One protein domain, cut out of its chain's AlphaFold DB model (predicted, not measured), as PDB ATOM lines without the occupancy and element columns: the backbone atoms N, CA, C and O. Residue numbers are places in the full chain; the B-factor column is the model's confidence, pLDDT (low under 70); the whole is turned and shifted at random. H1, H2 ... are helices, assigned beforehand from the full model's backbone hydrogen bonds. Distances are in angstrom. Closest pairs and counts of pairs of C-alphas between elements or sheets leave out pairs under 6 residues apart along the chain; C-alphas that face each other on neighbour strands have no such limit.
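Overview. This is residues 326 to 405 of the 405 residues of the protein "Thioredox_DsbH domain-containing protein" of Elusimicrobia bacterium CG11_big_fil_rev_8_21_14_0_20_64_6 (UniProt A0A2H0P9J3). A helical hairpin, H2 and H3, forms the middle of this model, and a further helix packs on each of its two members by a small patch: H1 meets H2, and H4 folds back from the far end of H3. H1 and H2 are joined by a long loop, residues 340 to 356, which holds a short paired turn. The printed part has 80 residues with four named helices, in the order H1, H2, H3, H4, and no named strand; the class is all helix. The whole is compact, with a radius of gyration of the C-alphas of 12.7 A, and the C-alphas span 39 by 27 by 20 A.

Arrangement. Begin with H1, residues 326 to 339, and look from its Leu 333 to H2, residues 357 to 369. The two only just touch, with 3 pairs of C-alphas within 8 A; the closest are those of Leu 333 and Glu 367, 7.1 A apart. H1 takes part with residue 333 alone, and H2 with residues 363 to 367 alone. They run opposite ways at a steep tilt of 45 degrees. Next comes H3, residues 373 to 389, which forms a hairpin with H2: they run opposite ways at a shallow tilt of 21 degrees, and their closest C-alphas, of Ile 364 and Ala 376, are 4.4 A apart. H1 and H3 are only just apart, at 8.4 A. H4, residues 392 to 403, forms a second hairpin with H3, opposite ways at a steep tilt of 44 degrees. Here residues 384 to 388 of H3 alone touch residues 394 to 395 of H4 alone, and the closest C-alphas are those of Leu 387 and Tyr 395, 5.2 A apart. H2 and H4 are close but not clearly touching; their closest C-alphas, of Pro 357 and Ala 398, are 7.2 A apart. H1 and H4 are apart. In H1, H2, H3 and H4 every O i to N i+4 pair is within hydrogen-bond range.

Along the chain. Find C-alpha 326 at (61.473, -42.177, -16.498); from there H1 runs 20.1 A to His 339. In the loop after it, residues 341 to 342 pair with residues 345 to 346, antiparallel. Pro 357, its C-alpha at (42.494, -36.558, -32.326), begins H2, 18.5 A long. H3 runs 24.2 A from Pro 373 to Ala 389. H4, 16.9 A, ends at C-alpha 403, (51.663, -28.330, -37.543).

Size, cuts and confidence. The two C-alphas farthest apart, those of Ala 327 and Gly 391, are 39.8 A apart. The printed part has no cut. The link from H1 to H2, 17 residues, is long; those from H2 to H3 and from H3 to H4 are tight. The mean pLDDT of the printed part is 87.6; residue 392 and residues 394 to 405 are under 70, and Arg 405 is the chain's last residue.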
ATOM      1  N   LYS A 326      61.560 -41.464 -15.208       98.44
ATOM      2  CA  LYS A 326      61.473 -42.177 -16.498       98.44
ATOM      3  C   LYS A 326      60.830 -43.559 -16.362       98.44
ATOM      4  O   LYS A 326      60.026 -43.947 -17.209       98.44
ATOM      5  N   ALA A 327      61.131 -44.295 -15.293       97.75
ATOM      6  CA  ALA A 327      60.473 -45.566 -15.001       97.75
ATOM      7  C   ALA A 327      58.970 -45.379 -14.739       97.75
ATOM      8  O   ALA A 327      58.160 -46.178 -15.212       97.75
ATOM      9  N   HIS A 328      58.583 -44.307 -14.041       98.06
ATOM     10  CA  HIS A 328      57.177 -43.962 -13.839       98.06
ATOM     11  C   HIS A 328      56.469 -43.619 -15.146       98.06
ATOM     12  O   HIS A 328      55.406 -44.170 -15.409       98.06
ATOM     13  N   ALA A 329      57.083 -42.807 -16.008       98.44
ATOM     14  CA  ALA A 329      56.534 -42.481 -17.323       98.44
ATOM     15  C   ALA A 329      56.256 -43.741 -18.164       98.44
ATOM     16  O   ALA A 329      55.200 -43.852 -18.781       98.44
ATOM     17  N   ARG A 330      57.145 -44.745 -18.132       98.25
ATOM     18  CA  ARG A 330      56.911 -46.033 -18.816       98.25
ATOM     19  C   ARG A 330      55.717 -46.795 -18.236       98.25
ATOM     20  O   ARG A 330      54.885 -47.266 -19.008       98.25
ATOM     21  N   ARG A 331      55.593 -46.863 -16.904       97.38
ATOM     22  CA  ARG A 331      54.421 -47.469 -16.239       97.38
ATOM     23  C   ARG A 331      53.129 -46.736 -16.586       97.38
ATOM     24  O   ARG A 331      52.117 -47.377 -16.836       97.38
ATOM     25  N   THR A 332      53.171 -45.408 -16.667       97.75
ATOM     26  CA  THR A 332      52.043 -44.585 -17.112       97.75
ATOM     27  C   THR A 332      51.584 -44.961 -18.522       97.75
ATOM     28  O   THR A 332      50.386 -45.100 -18.754       97.75
ATOM     29  N   LEU A 333      52.508 -45.188 -19.460       98.19
ATOM     30  CA  LEU A 333      52.145 -45.641 -20.807       98.19
ATOM     31  C   LEU A 333      51.578 -47.062 -20.810       98.19
ATOM     32  O   LEU A 333      50.625 -47.335 -21.531       98.19
ATOM     33  N   ASP A 334      52.104 -47.957 -19.973       96.62
ATOM     34  CA  ASP A 334      51.527 -49.296 -19.811       96.62
ATOM     35  C   ASP A 334      50.114 -49.255 -19.219       96.62
ATOM     36  O   ASP A 334      49.249 -50.019 -19.655       96.62
ATOM     37  N   PHE A 335      49.843 -48.315 -18.313       93.50
ATOM     38  CA  PHE A 335      48.501 -48.048 -17.809       93.50
ATOM     39  C   PHE A 335      47.561 -47.569 -18.926       93.50
ATOM     40  O   PHE A 335      46.515 -48.184 -19.144       93.50
ATOM     41  N   ILE A 336      47.938 -46.524 -19.676       95.25
ATOM     42  CA  ILE A 336      47.130 -46.023 -20.803       95.25
ATOM     43  C   ILE A 336      46.849 -47.161 -21.785       95.25
ATOM     44  O   ILE A 336      45.702 -47.377 -22.169       95.25
ATOM     45  N   TRP A 337      47.878 -47.922 -22.153       96.19
ATOM     46  CA  TRP A 337      47.753 -49.020 -23.102       96.19
ATOM     47  C   TRP A 337      46.780 -50.104 -22.630       96.19
ATOM     48  O   TRP A 337      45.962 -50.592 -23.404       96.19
ATOM     49  N   THR A 338      46.847 -50.468 -21.351       93.56
ATOM     50  CA  THR A 338      46.035 -51.550 -20.779       93.56
ATOM     51  C   THR A 338      44.571 -51.145 -20.602       93.56
ATOM     52  O   THR A 338      43.671 -51.953 -20.847       93.56
ATOM     53  N   HIS A 339      44.324 -49.902 -20.184       90.06
ATOM     54  CA  HIS A 339      42.999 -49.462 -19.741       90.06
ATOM     55  C   HIS A 339      42.271 -48.580 -20.755       90.06
ATOM     56  O   HIS A 339      41.048 -48.651 -20.856       90.06
ATOM     57  N   LEU A 340      43.001 -47.772 -21.522       93.00
ATOM     58  CA  LEU A 340      42.431 -46.726 -22.374       93.00
ATOM     59  C   LEU A 340      42.610 -46.999 -23.871       93.00
ATOM     60  O   LEU A 340      41.987 -46.310 -24.679       93.00
ATOM     61  N   VAL A 341      43.400 -48.009 -24.255       95.31
ATOM     62  CA  VAL A 341      43.582 -48.410 -25.657       95.31
ATOM     63  C   VAL A 341      42.868 -49.727 -25.954       95.31
ATOM     64  O   VAL A 341      43.161 -50.768 -25.369       95.31
ATOM     65  N   ARG A 342      41.943 -49.716 -26.920       94.31
ATOM     66  CA  ARG A 342      41.242 -50.918 -27.408       94.31
ATOM     67  C   ARG A 342      41.238 -50.943 -28.929       94.31
ATOM     68  O   ARG A 342      40.688 -50.055 -29.566       94.31
ATOM     69  N   GLY A 343      41.877 -51.948 -29.534       92.00
ATOM     70  CA  GLY A 343      41.951 -52.063 -30.998       92.00
ATOM     71  C   GLY A 343      42.612 -50.855 -31.683       92.00
ATOM     72  O   GLY A 343      42.204 -50.471 -32.775       92.00
ATOM     73  N   GLY A 344      43.584 -50.217 -31.022       92.31
ATOM     74  CA  GLY A 344      44.238 -48.992 -31.498       92.31
ATOM     75  C   GLY A 344      43.441 -47.703 -31.275       92.31
ATOM     76  O   GLY A 344      43.954 -46.633 -31.568       92.31
ATOM     77  N   ARG A 345      42.212 -47.768 -30.750       93.00
ATOM     78  CA  ARG A 345      41.443 -46.585 -30.340       93.00
ATOM     79  C   ARG A 345      41.840 -46.190 -28.924       93.00
ATOM     80  O   ARG A 345      41.736 -47.013 -28.018       93.00
ATOM     81  N   VAL A 346      42.233 -44.934 -28.750       95.12
ATOM     82  CA  VAL A 346      42.456 -44.281 -27.458       95.12
ATOM     83  C   VAL A 346      41.150 -43.660 -26.961       95.12
ATOM     84  O   VAL A 346      40.475 -42.918 -27.686       95.12
ATOM     85  N   SER A 347      40.822 -43.969 -25.712       94.12
ATOM     86  CA  SER A 347      39.745 -43.358 -24.932       94.12
ATOM     87  C   SER A 347      40.350 -42.282 -24.038       94.12
ATOM     88  O   SER A 347      41.384 -42.525 -23.416       94.12
ATOM     89  N   ARG A 348      39.704 -41.120 -23.929       91.94
ATOM     90  CA  ARG A 348      40.177 -40.017 -23.085       91.94
ATOM     91  C   ARG A 348      40.277 -40.434 -21.620       91.94
ATOM     92  O   ARG A 348      41.262 -40.137 -20.960       91.94
ATOM     93  N   PHE A 349      39.267 -41.149 -21.139       90.88
ATOM     94  CA  PHE A 349      39.211 -41.815 -19.840       90.88
ATOM     95  C   PHE A 349      38.258 -43.014 -19.949       90.88
ATOM     96  O   PHE A 349      37.588 -43.192 -20.972       90.88
ATOM     97  N   GLU A 350      38.184 -43.854 -18.920       82.38
ATOM     98  CA  GLU A 350      37.319 -45.037 -18.940       82.38
ATOM     99  C   GLU A 350      35.829 -44.657 -19.025       82.38
ATOM    100  O   GLU A 350      35.302 -43.949 -18.168       82.38
ATOM    101  N   GLY A 351      35.151 -45.113 -20.084       80.75
ATOM    102  CA  GLY A 351      33.765 -44.732 -20.387       80.75
ATOM    103  C   GLY A 351      33.600 -43.316 -20.959       80.75
ATOM    104  O   GLY A 351      32.471 -42.856 -21.107       80.75
ATOM    105  N   GLY A 352      34.704 -42.630 -21.265       81.50
ATOM    106  CA  GLY A 352      34.717 -41.274 -21.806       81.50
ATOM    107  C   GLY A 352      34.703 -41.193 -23.334       81.50
ATOM    108  O   GLY A 352      34.434 -42.162 -24.048       81.50
ATOM    109  N   MET A 353      35.024 -39.998 -23.839       84.12
ATOM    110  CA  MET A 353      35.169 -39.735 -25.272       84.12
ATOM    111  C   MET A 353      36.232 -40.643 -25.901       84.12
ATOM    112  O   MET A 353      37.308 -40.840 -25.345       84.12
ATOM    113  N   ASN A 354      35.942 -41.140 -27.101       86.69
ATOM    114  CA  ASN A 354      36.840 -41.975 -27.891       86.69
ATOM    115  C   ASN A 354      37.300 -41.247 -29.149       86.69
ATOM    116  O   ASN A 354      36.579 -40.391 -29.657       86.69
ATOM    117  N   ASP A 355      38.453 -41.645 -29.694       84.56
ATOM    118  CA  ASP A 355      38.920 -41.155 -31.000       84.56
ATOM    119  C   ASP A 355      39.116 -39.621 -31.050       84.56
ATOM    120  O   ASP A 355      39.125 -39.027 -32.128       84.56
ATOM    121  N   TRP A 356      39.344 -38.975 -29.892       87.75
ATOM    122  CA  TRP A 356      39.722 -37.562 -29.844       87.75
ATOM    123  C   TRP A 356      41.112 -37.374 -30.471       87.75
ATOM    124  O   TRP A 356      42.084 -37.935 -29.954       87.75
ATOM    125  N   PRO A 357      41.252 -36.584 -31.556       87.25
ATOM    126  CA  PRO A 357      42.494 -36.558 -32.326       87.25
ATOM    127  C   PRO A 357      43.738 -36.149 -31.538       87.25
ATOM    128  O   PRO A 357      44.825 -36.642 -31.830       87.25
ATOM    129  N   ALA A 358      43.591 -35.254 -30.556       87.25
ATOM    130  CA  ALA A 358      44.719 -34.806 -29.748       87.25
ATOM    131  C   ALA A 358      45.226 -35.920 -28.822       87.25
ATOM    132  O   ALA A 358      46.422 -36.175 -28.793       87.25
ATOM    133  N   ASP A 359      44.321 -36.632 -28.144       93.31
ATOM    134  CA  ASP A 359      44.692 -37.681 -27.184       93.31
ATOM    135  C   ASP A 359      45.437 -38.828 -27.866       93.31
ATOM    136  O   ASP A 359      46.405 -39.378 -27.345       93.31
ATOM    137  N   GLN A 360      44.999 -39.170 -29.069       93.62
ATOM    138  CA  GLN A 360      45.630 -40.196 -29.876       93.62
ATOM    139  C   GLN A 360      47.036 -39.781 -30.327       93.62
ATOM    140  O   GLN A 360      47.954 -40.598 -30.294       93.62
ATOM    141  N   TRP A 361      47.232 -38.515 -30.716       93.12
ATOM    142  CA  TRP A 361      48.552 -38.003 -31.100       93.12
ATOM    143  C   TRP A 361      49.505 -38.004 -29.909       93.12
ATOM    144  O   TRP A 361      50.629 -38.485 -30.052       93.12
ATOM    145  N   SER A 362      49.047 -37.551 -28.741       95.62
ATOM    146  CA  SER A 362      49.835 -37.584 -27.507       95.62
ATOM    147  C   SER A 362      50.287 -39.012 -27.176       95.62
ATOM    148  O   SER A 362      51.463 -39.234 -26.892       95.62
ATOM    149  N   VAL A 363      49.400 -40.012 -27.298       97.81
ATOM    150  CA  VAL A 363      49.758 -41.427 -27.078       97.81
ATOM    151  C   VAL A 363      50.763 -41.938 -28.112       97.81
ATOM    152  O   VAL A 363      51.732 -42.598 -27.736       97.81
ATOM    153  N   ILE A 364      50.584 -41.625 -29.399       97.44
ATOM    154  CA  ILE A 364      51.535 -42.011 -30.457       97.44
ATOM    155  C   ILE A 364      52.928 -41.456 -30.155       97.44
ATOM    156  O   ILE A 364      53.908 -42.199 -30.191       97.44
ATOM    157  N   GLU A 365      53.030 -40.161 -29.860       97.38
ATOM    158  CA  GLU A 365      54.313 -39.500 -29.620       97.38
ATOM    159  C   GLU A 365      54.981 -39.993 -28.334       97.38
ATOM    160  O   GLU A 365      56.198 -40.183 -28.306       97.38
ATOM    161  N   ALA A 366      54.203 -40.267 -27.287       98.44
ATOM    162  CA  ALA A 366      54.736 -40.808 -26.045       98.44
ATOM    163  C   ALA A 366      55.235 -42.256 -26.197       98.44
ATOM    164  O   ALA A 366      56.306 -42.592 -25.690       98.44
ATOM    165  N   GLU A 367      54.522 -43.110 -26.943       98.62
ATOM    166  CA  GLU A 367      54.978 -44.475 -27.247       98.62
ATOM    167  C   GLU A 367      56.238 -44.472 -28.135       98.62
ATOM    168  O   GLU A 367      57.138 -45.294 -27.939       98.62
ATOM    169  N   LEU A 368      56.371 -43.511 -29.059       98.50
ATOM    170  CA  LEU A 368      57.615 -43.304 -29.810       98.50
ATOM    171  C   LEU A 368      58.769 -42.881 -28.892       98.50
ATOM    172  O   LEU A 368      59.835 -43.493 -28.952       98.50
ATOM    173  N   ALA A 369      58.551 -41.912 -27.997       98.12
ATOM    174  CA  ALA A 369      59.549 -41.497 -27.005       98.12
ATOM    175  C   ALA A 369      59.956 -42.644 -26.059       98.12
ATOM    176  O   ALA A 369      61.083 -42.689 -25.566       98.12
ATOM    177  N   ALA A 370      59.066 -43.613 -25.832       98.31
ATOM    178  CA  ALA A 370      59.355 -44.812 -25.053       98.31
ATOM    179  C   ALA A 370      60.110 -45.906 -25.833       98.31
ATOM    180  O   ALA A 370      60.500 -46.907 -25.220       98.31
ATOM    181  N   GLY A 371      60.324 -45.743 -27.143       98.31
ATOM    182  CA  GLY A 371      60.939 -46.754 -28.006       98.31
ATOM    183  C   GLY A 371      60.002 -47.918 -28.347       98.31
ATOM    184  O   GLY A 371      60.463 -49.045 -28.508       98.31
ATOM    185  N   ARG A 372      58.686 -47.675 -28.428       98.25
ATOM    186  CA  ARG A 372      57.641 -48.690 -28.670       98.25
ATOM    187  C   ARG A 372      56.896 -48.429 -29.994       98.25
ATOM    188  O   ARG A 372      55.681 -48.203 -30.001       98.25
ATOM    189  N   PRO A 373      57.582 -48.470 -31.153       97.75
ATOM    190  CA  PRO A 373      57.015 -48.042 -32.435       97.75
ATOM    191  C   PRO A 373      55.824 -48.890 -32.905       97.75
ATOM    192  O   PRO A 373      54.960 -48.388 -33.620       97.75
ATOM    193  N   GLN A 374      55.726 -50.159 -32.497       97.88
ATOM    194  CA  GLN A 374      54.600 -51.026 -32.860       97.88
ATOM    195  C   GLN A 374      53.289 -50.540 -32.226       97.88
ATOM    196  O   GLN A 374      52.258 -50.518 -32.899       97.88
ATOM    197  N   ARG A 375      53.345 -50.097 -30.962       97.88
ATOM    198  CA  ARG A 375      52.198 -49.519 -30.248       97.88
ATOM    199  C   ARG A 375      51.751 -48.213 -30.899       97.88
ATOM    200  O   ARG A 375      50.584 -48.071 -31.261       97.88
ATOM    201  N   ALA A 376      52.706 -47.319 -31.155       97.56
ATOM    202  CA  ALA A 376      52.467 -46.065 -31.865       97.56
ATOM    203  C   ALA A 376      51.828 -46.295 -33.250       97.56
ATOM    204  O   ALA A 376      50.830 -45.662 -33.596       97.56
ATOM    205  N   ARG A 377      52.346 -47.257 -34.028       97.06
ATOM    206  CA  ARG A 377      51.814 -47.607 -35.354       97.06
ATOM    207  C   ARG A 377      50.367 -48.091 -35.295       97.06
ATOM    208  O   ARG A 377      49.584 -47.746 -36.175       97.06
ATOM    209  N   GLN A 378      50.003 -48.886 -34.289       96.81
ATOM    210  CA  GLN A 378      48.636 -49.395 -34.156       96.81
ATOM    211  C   GLN A 378      47.625 -48.260 -33.954       96.81
ATOM    212  O   GLN A 378      46.587 -48.244 -34.617       96.81
ATOM    213  N   VAL A 379      47.947 -47.305 -33.079       96.62
ATOM    214  CA  VAL A 379      47.105 -46.127 -32.825       96.62
ATOM    215  C   VAL A 379      47.032 -45.238 -34.070       96.62
ATOM    216  O   VAL A 379      45.946 -44.874 -34.519       96.62
ATOM    217  N   PHE A 380      48.179 -44.984 -34.706       94.69
ATOM    218  CA  PHE A 380      48.259 -44.188 -35.931       94.69
ATOM    219  C   PHE A 380      47.366 -44.728 -37.055       94.69
ATOM    220  O   PHE A 380      46.569 -43.983 -37.619       94.69
ATOM    221  N   LEU A 381      47.469 -46.023 -37.372       93.69
ATOM    222  CA  LEU A 381      46.693 -46.631 -38.457       93.69
ATOM    223  C   LEU A 381      45.187 -46.582 -38.184       93.69
ATOM    224  O   LEU A 381      44.398 -46.349 -39.100       93.69
ATOM    225  N   ARG A 382      44.784 -46.774 -36.923       92.25
ATOM    226  CA  ARG A 382      43.379 -46.671 -36.523       92.25
ATOM    227  C   ARG A 382      42.849 -45.254 -36.734       92.25
ATOM    228  O   ARG A 382      41.745 -45.102 -37.259       92.25
ATOM    229  N   GLN A 383      43.615 -44.234 -36.353       89.44
ATOM    230  CA  GLN A 383      43.187 -42.854 -36.534       89.44
ATOM    231  C   GLN A 383      43.226 -42.395 -37.989       89.44
ATOM    232  O   GLN A 383      42.300 -41.707 -38.410       89.44
ATOM    233  N   ASP A 384      44.242 -42.771 -38.767       87.31
ATOM    234  CA  ASP A 384      44.291 -42.468 -40.202       87.31
ATOM    235  C   ASP A 384      43.039 -43.016 -40.904       87.31
ATOM    236  O   ASP A 384      42.350 -42.278 -41.609       87.31
ATOM    237  N   ALA A 385      42.655 -44.263 -40.606       87.75
ATOM    238  CA  ALA A 385      41.410 -44.842 -41.104       87.75
ATOM    239  C   ALA A 385      40.161 -44.066 -40.637       87.75
ATOM    240  O   ALA A 385      39.263 -43.804 -41.438       87.75
ATOM    241  N   ALA A 386      40.099 -43.670 -39.359       85.50
ATOM    242  CA  ALA A 386      38.964 -42.928 -38.807       85.50
ATOM    243  C   ALA A 386      38.809 -41.527 -39.425       85.50
ATOM    244  O   ALA A 386      37.700 -41.133 -39.777       85.50
ATOM    245  N   LEU A 387      39.907 -40.787 -39.593       82.88
ATOM    246  CA  LEU A 387      39.895 -39.456 -40.199       82.88
ATOM    247  C   LEU A 387      39.542 -39.516 -41.688       82.88
ATOM    248  O   LEU A 387      38.758 -38.696 -42.158       82.88
ATOM    249  N   ARG A 388      40.054 -40.510 -42.430       82.75
ATOM    250  CA  ARG A 388      39.686 -40.712 -43.843       82.75
ATOM    251  C   ARG A 388      38.198 -41.006 -44.016       82.75
ATOM    252  O   ARG A 388      37.594 -40.502 -44.959       82.75
ATOM    253  N   ALA A 389      37.593 -41.755 -43.092       85.19
ATOM    254  CA  ALA A 389      36.157 -42.034 -43.110       85.19
ATOM    255  C   ALA A 389      35.286 -40.780 -42.882       85.19
ATOM    256  O   ALA A 389      34.138 -40.757 -43.313       85.19
ATOM    257  N   GLN A 390      35.818 -39.731 -42.243       79.06
ATOM    258  CA  GLN A 390      35.123 -38.449 -42.037       79.06
ATOM    259  C   GLN A 390      35.254 -37.483 -43.231       79.06
ATOM    260  O   GLN A 390      34.636 -36.419 -43.237       79.06
ATOM    261  N   GLY A 391      36.039 -37.846 -44.249       77.12
ATOM    262  CA  GLY A 391      36.254 -37.062 -45.462       77.12
ATOM    263  C   GLY A 391      37.567 -36.256 -45.472       77.12
ATOM    264  O   GLY A 391      38.183 -36.014 -44.432       77.12
ATOM    265  N   PRO A 392      38.019 -35.813 -46.661       67.38
ATOM    266  CA  PRO A 392      39.348 -35.223 -46.861       67.38
ATOM    267  C   PRO A 392      39.585 -33.931 -46.060       67.38
ATOM    268  O   PRO A 392      40.704 -33.693 -45.607       67.38
ATOM    269  N   ASN A 393      38.543 -33.133 -45.810       70.81
ATOM    270  CA  ASN A 393      38.662 -31.896 -45.029       70.81
ATOM    271  C   ASN A 393      38.996 -32.170 -43.555       70.81
ATOM    272  O   ASN A 393      39.860 -31.502 -42.994       70.81
ATOM    273  N   ALA A 394      38.391 -33.196 -42.946       68.00
ATOM    274  CA  ALA A 394      38.658 -33.568 -41.556       68.00
ATOM    275  C   ALA A 394      40.115 -34.019 -41.357       68.00
ATOM    276  O   ALA A 394      40.761 -33.652 -40.372       68.00
ATOM    277  N   TYR A 395      40.655 -34.766 -42.323       63.62
ATOM    278  CA  TYR A 395      42.050 -35.204 -42.321       63.62
ATOM    279  C   TYR A 395      43.031 -34.027 -42.438       63.62
ATOM    280  O   TYR A 395      43.957 -33.897 -41.635       63.62
ATOM    281  N   VAL A 396      42.802 -33.134 -43.407       68.12
ATOM    282  CA  VAL A 396      43.654 -31.955 -43.638       68.12
ATOM    283  C   VAL A 396      43.601 -30.990 -42.453       68.12
ATOM    284  O   VAL A 396      44.640 -30.475 -42.035       68.12
ATOM    285  N   ASP A 397      42.428 -30.777 -41.862       68.81
ATOM    286  CA  ASP A 397      42.276 -29.903 -40.698       68.81
ATOM    287  C   ASP A 397      42.969 -30.472 -39.455       68.81
ATOM    288  O   ASP A 397      43.599 -29.722 -38.705       68.81
ATOM    289  N   ALA A 398      42.912 -31.791 -39.242       68.06
ATOM    290  CA  ALA A 398      43.641 -32.447 -38.158       68.06
ATOM    291  C   ALA A 398      45.166 -32.298 -38.318       68.06
ATOM    292  O   ALA A 398      45.862 -32.001 -37.344       68.06
ATOM    293  N   LEU A 399      45.686 -32.439 -39.542       66.44
ATOM    294  CA  LEU A 399      47.107 -32.236 -39.843       66.44
ATOM    295  C   LEU A 399      47.545 -30.779 -39.657       66.44
ATOM    296  O   LEU A 399      48.550 -30.525 -38.995       66.44
ATOM    297  N   ARG A 400      46.780 -29.812 -40.181       65.88
ATOM    298  CA  ARG A 400      47.080 -28.377 -40.021       65.88
ATOM    299  C   ARG A 400      47.135 -27.963 -38.555       65.88
ATOM    300  O   ARG A 400      48.038 -27.233 -38.165       65.88
ATOM    301  N   LYS A 401      46.194 -28.449 -37.739       63.50
ATOM    302  CA  LYS A 401      46.173 -28.177 -36.293       63.50
ATOM    303  C   LYS A 401      47.414 -28.708 -35.584       63.50
ATOM    304  O   LYS A 401      47.884 -28.056 -34.660       63.50
ATOM    305  N   ARG A 402      47.942 -29.859 -36.011       63.47
ATOM    306  CA  ARG A 402      49.189 -30.403 -35.464       63.47
ATOM    307  C   ARG A 402      50.381 -29.523 -35.816       63.47
ATOM    308  O   ARG A 402      51.140 -29.192 -34.928       63.47
ATOM    309  N   LEU A 403      50.524 -29.137 -37.083       55.41
ATOM    310  CA  LEU A 403      51.663 -28.330 -37.543       55.41
ATOM    311  C   LEU A 403      51.704 -26.916 -36.938       55.41
ATOM    312  O   LEU A 403      52.725 -26.247 -37.030       55.41
ATOM    313  N   ALA A 404      50.590 -26.448 -36.371       51.91
ATOM    314  CA  ALA A 404      50.491 -25.148 -35.716       51.91
ATOM    315  C   ALA A 404      50.829 -25.171 -34.210       51.91
ATOM    316  O   ALA A 404      50.902 -24.100 -33.607       51.91
ATOM    317  N   ARG A 405      50.969 -26.359 -33.608       49.19
ATOM    318  CA  ARG A 405      51.402 -26.574 -32.219       49.19
ATOM    319  C   ARG A 405      52.884 -26.905 -32.199       49.19
ATOM    320  O   ARG A 405      53.538 -26.475 -31.227       49.19
TER     321      ARG A 405